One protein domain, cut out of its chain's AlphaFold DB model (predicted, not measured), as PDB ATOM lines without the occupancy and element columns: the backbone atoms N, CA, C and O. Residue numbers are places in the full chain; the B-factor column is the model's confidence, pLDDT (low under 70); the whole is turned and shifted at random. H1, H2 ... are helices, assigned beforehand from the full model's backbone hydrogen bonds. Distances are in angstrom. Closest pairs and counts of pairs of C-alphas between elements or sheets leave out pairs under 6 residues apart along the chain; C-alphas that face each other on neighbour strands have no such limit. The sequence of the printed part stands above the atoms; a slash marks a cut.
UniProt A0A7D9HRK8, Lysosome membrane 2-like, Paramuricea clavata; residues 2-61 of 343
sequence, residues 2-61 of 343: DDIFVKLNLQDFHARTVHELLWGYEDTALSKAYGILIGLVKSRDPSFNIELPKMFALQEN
ATOM      1  N   ASP A   2      36.656 172.797 229.037       72.06
ATOM      2  CA  ASP A   2      35.966 172.030 227.989       72.06
ATOM      3  C   ASP A   2      34.790 171.176 228.489       72.06
ATOM      4  O   ASP A   2      33.687 171.290 227.970       72.06
ATOM      5  N   ASP A   3      34.975 170.433 229.585       73.31
ATOM      6  CA  ASP A   3      33.908 169.610 230.173       73.31
ATOM      7  C   ASP A   3      32.632 170.397 230.501       73.31
ATOM      8  O   ASP A   3      31.543 169.839 230.457       73.31
ATOM      9  N   ILE A   4      32.735 171.693 230.827       73.75
ATOM     10  CA  ILE A   4      31.568 172.548 231.092       73.75
ATOM     11  C   ILE A   4      30.851 172.878 229.780       73.75
ATOM     12  O   ILE A   4      29.627 172.797 229.734       73.75
ATOM     13  N   PHE A   5      31.599 173.206 228.721       72.06
ATOM     14  CA  PHE A   5      31.043 173.475 227.391       72.06
ATOM     15  C   PHE A   5      30.334 172.241 226.831       72.06
ATOM     16  O   PHE A   5      29.184 172.334 226.403       72.06
ATOM     17  N   VAL A   6      30.983 171.076 226.930       74.62
ATOM     18  CA  VAL A   6      30.430 169.789 226.492       74.62
ATOM     19  C   VAL A   6      29.209 169.404 227.334       74.62
ATOM     20  O   VAL A   6      28.160 169.075 226.788       74.62
ATOM     21  N   LYS A   7      29.292 169.503 228.668       75.44
ATOM     22  CA  LYS A   7      28.190 169.136 229.577       75.44
ATOM     23  C   LYS A   7      26.964 170.036 229.433       75.44
ATOM     24  O   LYS A   7      25.850 169.582 229.684       75.44
ATOM     25  N   LEU A   8      27.156 171.302 229.068       75.38
ATOM     26  CA  LEU A   8      26.066 172.251 228.837       75.38
ATOM     27  C   LEU A   8      25.574 172.266 227.386       75.38
ATOM     28  O   LEU A   8      24.609 172.975 227.109       75.38
ATOM     29  N   ASN A   9      26.192 171.478 226.495       72.88
ATOM     30  CA  ASN A   9      25.870 171.411 225.070       72.88
ATOM     31  C   ASN A   9      25.747 172.810 224.436       72.88
ATOM     32  O   ASN A   9      24.757 173.126 223.771       72.88
ATOM     33  N   LEU A  10      26.721 173.679 224.732       74.31
ATOM     34  CA  LEU A  10      26.733 175.050 224.229       74.31
ATOM     35  C   LEU A  10      26.925 175.034 222.709       74.31
ATOM     36  O   LEU A  10      27.832 174.374 222.209       74.31
ATOM     37  N   GLN A  11      26.058 175.745 221.987       73.00
ATOM     38  CA  GLN A  11      26.186 175.936 220.543       73.00
ATOM     39  C   GLN A  11      26.995 177.200 220.251       73.00
ATOM     40  O   GLN A  11      26.919 178.170 220.997       73.00
ATOM     41  N   ASP A  12      27.728 177.210 219.140       74.38
ATOM     42  CA  ASP A  12      28.537 178.372 218.751       74.38
ATOM     43  C   ASP A  12      27.690 179.500 218.136       74.38
ATOM     44  O   ASP A  12      28.038 180.677 218.227       74.38
ATOM     45  N   PHE A  13      26.556 179.147 217.522       82.75
ATOM     46  CA  PHE A  13      25.629 180.077 216.883       82.75
ATOM     47  C   PHE A  13      24.223 179.909 217.446       82.75
ATOM     48  O   PHE A  13      23.714 178.797 217.566       82.75
ATOM     49  N   HIS A  14      23.569 181.035 217.730       84.19
ATOM     50  CA  HIS A  14      22.221 181.068 218.282       84.19
ATOM     51  C   HIS A  14      21.297 181.927 217.425       84.19
ATOM     52  O   HIS A  14      21.641 183.047 217.044       84.19
ATOM     53  N   ALA A  15      20.088 181.426 217.175       89.44
ATOM     54  CA  ALA A  15      19.013 182.230 216.615       89.44
ATOM     55  C   ALA A  15      18.348 183.043 217.734       89.44
ATOM     56  O   ALA A  15      17.862 182.485 218.721       89.44
ATOM     57  N   ARG A  16      18.329 184.367 217.573       90.50
ATOM     58  CA  ARG A  16      17.660 185.324 218.465       90.50
ATOM     59  C   ARG A  16      16.926 186.364 217.637       90.50
ATOM     60  O   ARG A  16      17.331 186.682 216.518       90.50
ATOM     61  N   THR A  17      15.854 186.907 218.191       94.25
ATOM     62  CA  THR A  17      15.175 188.058 217.601       94.25
ATOM     63  C   THR A  17      16.033 189.317 217.742       94.25
ATOM     64  O   THR A  17      16.869 189.441 218.637       94.25
ATOM     65  N   VAL A  18      15.787 190.305 216.878       92.31
ATOM     66  CA  VAL A  18      16.448 191.617 216.976       92.31
ATOM     67  C   VAL A  18      16.171 192.278 218.331       92.31
ATOM     68  O   VAL A  18      17.060 192.909 218.897       92.31
ATOM     69  N   HIS A  19      14.957 192.113 218.867       91.81
ATOM     70  CA  HIS A  19      14.578 192.670 220.163       91.81
ATOM     71  C   HIS A  19      15.414 192.075 221.301       91.81
ATOM     72  O   HIS A  19      15.976 192.827 222.091       91.81
ATOM     73  N   GLU A  20      15.550 190.747 221.343       92.19
ATOM     74  CA  GLU A  20      16.372 190.050 222.339       92.19
ATOM     75  C   GLU A  20      17.840 190.476 222.265       92.19
ATOM     76  O   GLU A  20      18.456 190.726 223.292       92.19
ATOM     77  N   LEU A  21      18.416 190.611 221.066       89.44
ATOM     78  CA  LEU A  21      19.814 191.035 220.932       89.44
ATOM     79  C   LEU A  21      20.033 192.484 221.393       89.44
ATOM     80  O   LEU A  21      21.024 192.778 222.061       89.44
ATOM     81  N   LEU A  22      19.130 193.401 221.030       89.00
ATOM     82  CA  LEU A  22      19.291 194.823 221.338       89.00
ATOM     83  C   LEU A  22      18.969 195.154 222.793       89.00
ATOM     84  O   LEU A  22      19.762 195.829 223.444       89.00
ATOM     85  N   TRP A  23      17.822 194.694 223.288       88.44
ATOM     86  CA  TRP A  23      17.259 195.106 224.582       88.44
ATOM     87  C   TRP A  23      17.436 194.062 225.674       88.44
ATOM     88  O   TRP A  23      17.371 194.377 226.861       88.44
ATOM     89  N   GLY A  24      17.717 192.840 225.251       89.44
ATOM     90  CA  GLY A  24      18.324 191.824 226.069       89.44
ATOM     91  C   GLY A  24      17.517 190.547 226.188       89.44
ATOM     92  O   GLY A  24      16.305 190.512 225.978       89.44
ATOM     93  N   TYR A  25      18.221 189.486 226.559       89.88
ATOM     94  CA  TYR A  25      17.646 188.196 226.904       89.88
ATOM     95  C   TYR A  25      18.459 187.544 228.026       89.88
ATOM     96  O   TYR A  25      19.649 187.824 228.200       89.88
ATOM     97  N   GLU A  26      17.812 186.669 228.792       88.38
ATOM     98  CA  GLU A  26      18.496 185.866 229.800       88.38
ATOM     99  C   GLU A  26      19.165 184.667 229.126       88.38
ATOM    100  O   GLU A  26      18.504 183.809 228.530       88.38
ATOM    101  N   ASP A  27      20.490 184.589 229.227       84.69
ATOM    102  CA  ASP A  27      21.228 183.446 228.711       84.69
ATOM    103  C   ASP A  27      21.343 182.367 229.795       84.69
ATOM    104  O   ASP A  27      22.255 182.345 230.626       84.69
ATOM    105  N   THR A  28      20.366 181.460 229.804       82.12
ATOM    106  CA  THR A  28      20.300 180.373 230.795       82.12
ATOM    107  C   THR A  28      21.521 179.453 230.753       82.12
ATOM    108  O   THR A  28      21.877 178.856 231.772       82.12
ATOM    109  N   ALA A  29      22.179 179.334 229.599       78.94
ATOM    110  CA  ALA A  29      23.340 178.481 229.424       78.94
ATOM    111  C   ALA A  29      24.591 179.155 230.005       78.94
ATOM    112  O   ALA A  29      25.305 178.538 230.800       78.94
ATOM    113  N   LEU A  30      24.778 180.450 229.728       78.88
ATOM    114  CA  LEU A  30      25.802 181.289 230.348       78.88
ATOM    115  C   LEU A  30      25.631 181.354 231.869       78.88
ATOM    116  O   LEU A  30      26.602 181.166 232.600       78.88
ATOM    117  N   SER A  31      24.404 181.544 232.367       80.88
ATOM    118  CA  SER A  31      24.140 181.599 233.810       80.88
ATOM    119  C   SER A  31      24.487 180.281 234.511       80.88
ATOM    120  O   SER A  31      25.035 180.295 235.617       80.88
ATOM    121  N   LYS A  32      24.192 179.131 233.890       82.94
ATOM    122  CA  LYS A  32      24.571 177.810 234.421       82.94
ATOM    123  C   LYS A  32      26.084 177.599 234.369       82.94
ATOM    124  O   LYS A  32      26.665 177.161 235.364       82.94
ATOM    125  N   ALA A  33      26.723 177.938 233.248       78.88
ATOM    126  CA  ALA A  33      28.173 177.845 233.076       78.88
ATOM    127  C   ALA A  33      28.913 178.672 234.129       78.88
ATOM    128  O   ALA A  33      29.826 178.174 234.785       78.88
ATOM    129  N   TYR A  34      28.459 179.904 234.344       79.38
ATOM    130  CA  TYR A  34      28.978 180.813 235.352       79.38
ATOM    131  C   TYR A  34      28.860 180.251 236.770       79.38
ATOM    132  O   TYR A  34      29.845 180.252 237.505       79.38
ATOM    133  N   GLY A  35      27.693 179.715 237.148       79.69
ATOM    134  CA  GLY A  35      27.492 179.116 238.469       79.69
ATOM    135  C   GLY A  35      28.451 177.952 238.742       79.69
ATOM    136  O   GLY A  35      29.062 177.887 239.809       79.69
ATOM    137  N   ILE A  36      28.646 177.073 237.752       80.19
ATOM    138  CA  ILE A  36      29.608 175.964 237.841       80.19
ATOM    139  C   ILE A  36      31.039 176.505 237.955       80.19
ATOM    140  O   ILE A  36      31.807 176.061 238.809       80.19
ATOM    141  N   LEU A  37      31.402 177.471 237.107       77.12
ATOM    142  CA  LEU A  37      32.757 178.009 237.037       77.12
ATOM    143  C   LEU A  37      33.137 178.762 238.315       77.12
ATOM    144  O   LEU A  37      34.215 178.520 238.853       77.12
ATOM    145  N   ILE A  38      32.245 179.594 238.859       77.75
ATOM    146  CA  ILE A  38      32.458 180.243 240.156       77.75
ATOM    147  C   ILE A  38      32.621 179.218 241.270       77.75
ATOM    148  O   ILE A  38      33.542 179.364 242.068       77.75
ATOM    149  N   GLY A  39      31.777 178.183 241.326       77.88
ATOM    150  CA  GLY A  39      31.896 177.144 242.349       77.88
ATOM    151  C   GLY A  39      33.266 176.458 242.316       77.88
ATOM    152  O   GLY A  39      33.910 176.290 243.350       77.88
ATOM    153  N   LEU A  40      33.753 176.134 241.115       77.50
ATOM    154  CA  LEU A  40      35.056 175.496 240.926       77.50
ATOM    155  C   LEU A  40      36.226 176.437 241.224       77.50
ATOM    156  O   LEU A  40      37.178 176.025 241.886       77.50
ATOM    157  N   VAL A  41      36.183 177.687 240.760       78.81
ATOM    158  CA  VAL A  41      37.307 178.615 240.932       78.81
ATOM    159  C   VAL A  41      37.362 179.157 242.357       78.81
ATOM    160  O   VAL A  41      38.436 179.105 242.947       78.81
ATOM    161  N   LYS A  42      36.235 179.555 242.969       78.38
ATOM    162  CA  LYS A  42      36.218 180.028 244.368       78.38
ATOM    163  C   LYS A  42      36.663 178.964 245.369       78.38
ATOM    164  O   LYS A  42      37.195 179.312 246.416       78.38
ATOM    165  N   SER A  43      36.500 177.678 245.042       77.50
ATOM    166  CA  SER A  43      37.040 176.587 245.866       77.50
ATOM    167  C   SER A  43      38.576 176.555 245.918       77.50
ATOM    168  O   SER A  43      39.142 176.008 246.859       77.50
ATOM    169  N   ARG A  44      39.253 177.139 244.918       81.00
ATOM    170  CA  ARG A  44      40.721 177.169 244.787       81.00
ATOM    171  C   ARG A  44      41.314 178.549 245.046       81.00
ATOM    172  O   ARG A  44      42.411 178.644 245.581       81.00
ATOM    173  N   ASP A  45      40.595 179.594 244.660       78.81
ATOM    174  CA  ASP A  45      40.947 180.990 244.866       78.81
ATOM    175  C   ASP A  45      39.714 181.752 245.379       78.81
ATOM    176  O   ASP A  45      38.885 182.213 244.585       78.81
ATOM    177  N   PRO A  46      39.575 181.903 246.707       77.62
ATOM    178  CA  PRO A  46      38.461 182.627 247.312       77.62
ATOM    179  C   PRO A  46      38.378 184.104 246.896       77.62
ATOM    180  O   PRO A  46      37.317 184.709 247.038       77.62
ATOM    181  N   SER A  47      39.472 184.688 246.390       76.25
ATOM    182  CA  SER A  47      39.524 186.084 245.939       76.25
ATOM    183  C   SER A  47      38.986 186.283 244.517       76.25
ATOM    184  O   SER A  47      38.743 187.416 244.098       76.25
ATOM    185  N   PHE A  48      38.734 185.194 243.782       70.06
ATOM    186  CA  PHE A  48      38.199 185.245 242.428       70.06
ATOM    187  C   PHE A  48      36.749 185.745 242.415       70.06
ATOM    188  O   PHE A  48      35.815 185.042 242.814       70.06
ATOM    189  N   ASN A  49      36.552 186.964 241.915       65.50
ATOM    190  CA  ASN A  49      35.243 187.591 241.791       65.50
ATOM    191  C   ASN A  49      35.074 188.192 240.391       65.50
ATOM    192  O   ASN A  49      35.450 189.333 240.144       65.50
ATOM    193  N   ILE A  50      34.526 187.405 239.468       68.81
ATOM    194  CA  ILE A  50      34.019 187.901 238.185       68.81
ATOM    195  C   ILE A  50      32.510 187.950 238.325       68.81
ATOM    196  O   ILE A  50      31.938 186.931 238.685       68.81
ATOM    197  N   GLU A  51      31.879 189.082 238.034       67.06
ATOM    198  CA  GLU A  51      30.427 189.161 237.877       67.06
ATOM    199  C   GLU A  51      30.090 189.119 236.390       67.06
ATOM    200  O   GLU A  51      30.403 190.051 235.652       67.06
ATOM    201  N   LEU A  52      29.467 188.029 235.938       68.12
ATOM    202  CA  LEU A  52      28.873 188.003 234.605       68.12
ATOM    203  C   LEU A  52      27.449 188.558 234.668       68.12
ATOM    204  O   LEU A  52      26.690 188.205 235.581       68.12
ATOM    205  N   PRO A  53      27.050 189.404 233.705       70.81
ATOM    206  CA  PRO A  53      25.681 189.867 233.637       70.81
ATOM    207  C   PRO A  53      24.757 188.678 233.349       70.81
ATOM    208  O   PRO A  53      25.030 187.844 232.489       70.81
ATOM    209  N   LYS A  54      23.640 188.596 234.081       72.25
ATOM    210  CA  LYS A  54      22.603 187.570 233.852       72.25
ATOM    211  C   LYS A  54      21.851 187.787 232.535       72.25
ATOM    212  O   LYS A  54      21.329 186.844 231.952       72.25
ATOM    213  N   MET A  55      21.804 189.040 232.094       79.50
ATOM    214  CA  MET A  55      21.176 189.472 230.853       79.50
ATOM    215  C   MET A  55      22.261 189.851 229.857       79.50
ATOM    216  O   MET A  55      23.114 190.684 230.162       79.50
ATOM    217  N   PHE A  56      22.202 189.279 228.662       83.38
ATOM    218  CA  PHE A  56      22.951 189.801 227.529       83.38
ATOM    219  C   PHE A  56      22.114 190.892 226.869       83.38
ATOM    220  O   PHE A  56      20.955 190.633 226.571       83.38
ATOM    221  N   ALA A  57      22.674 192.078 226.629       85.56
ATOM    222  CA  ALA A  57      22.030 193.148 225.869       85.56
ATOM    223  C   ALA A  57      23.089 194.005 225.169       85.56
ATOM    224  O   ALA A  57      24.101 194.359 225.771       85.56
ATOM    225  N   LEU A  58      22.850 194.365 223.907       81.44
ATOM    226  CA  LEU A  58      23.741 195.261 223.158       81.44
ATOM    227  C   LEU A  58      23.496 196.742 223.470       81.44
ATOM    228  O   LEU A  58      24.357 197.580 223.194       81.44
ATOM    229  N   GLN A  59      22.328 197.079 224.018       80.00
ATOM    230  CA  GLN A  59      22.013 198.408 224.518       80.00
ATOM    231  C   GLN A  59      21.474 198.333 225.939       80.00
ATOM    232  O   GLN A  59      20.541 197.590 226.240       80.00
ATOM    233  N   GLU A  60      22.034 199.164 226.810       72.38
ATOM    234  CA  GLU A  60      21.500 199.339 228.149       72.38
ATOM    235  C   GLU A  60      20.432 200.430 228.157       72.38
ATOM    236  O   GLU A  60      20.652 201.547 227.683       72.38
ATOM    237  N   ASN A  61      19.296 200.145 228.791       68.44
ATOM    238  CA  ASN A  61      18.313 201.168 229.130       68.44
ATOM    239  C   ASN A  61      18.749 201.928 230.399       68.44
ATOM    240  O   ASN A  61      18.122 201.819 231.453       68.44
TER     241      ASN A  61
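AT A GLANCE: This is residues 2 to 61 of the 343 residues of the protein "Lysosome membrane 2-like" of Paramuricea clavata (UniProt A0A7D9HRK8). A loose, flat loop of chain surrounds one long helix: H3 lies between the first part of the chain, with short H1, and the tail, residues 43 to 61, which folds back along the other side of H3. Short H2 sits at the turn beyond one end of H3, and the tail is tied to the link after H2 by a short antiparallel pairing, residues 25 to 26 with 55 to 56. The printed part has 60 residues, with three named helices in the order H1, H2, H3 and no named strand. The class is all helix, though under half of the residues, 27, are in named elements. It is loose, with a radius of gyration of the C-alphas of 13.6 A, and spans 40 by 28 by 12 A.

HOW THE PARTS SIT: Begin at H1, residues 2 to 7, and look on to H3, residues 28 to 42: they only just touch, with 3 pairs of C-alphas within 8 A. The closest C-alphas are those of Ile 4 and Ala 33, 6.6 A apart, and H3 touches H1 with residues 33 to 36 alone. Their lines stand at a steep tilt of 48 degrees, opposite ways. Between them in the chain find H2, residues 18 to 23, apart from both. In H1, H2 and H3 every O i to N i+4 pair is within hydrogen-bond range.

IN THESE COORDINATES: Find C-alpha 2 at (35.966, 172.030, 227.989), where H1 begins; it runs 8.4 A to C-alpha 7. H2 runs 8.4 A from C-alpha 18 at (16.448, 191.617, 216.976) to C-alpha 23. H3 runs 20.9 A from C-alpha 28 to C-alpha 42 at (36.218, 180.028, 244.368).

THE WHOLE: The C-alphas farthest apart are those of Val 18 and Arg 44, 39.6 A. The printed part has no cut; the link from H1 to H2 is short and that from H2 to H3 tight. In the B-factor column, residues 49 to 52 and 61 are under 70; the mean pLDDT of the printed part is 79.4.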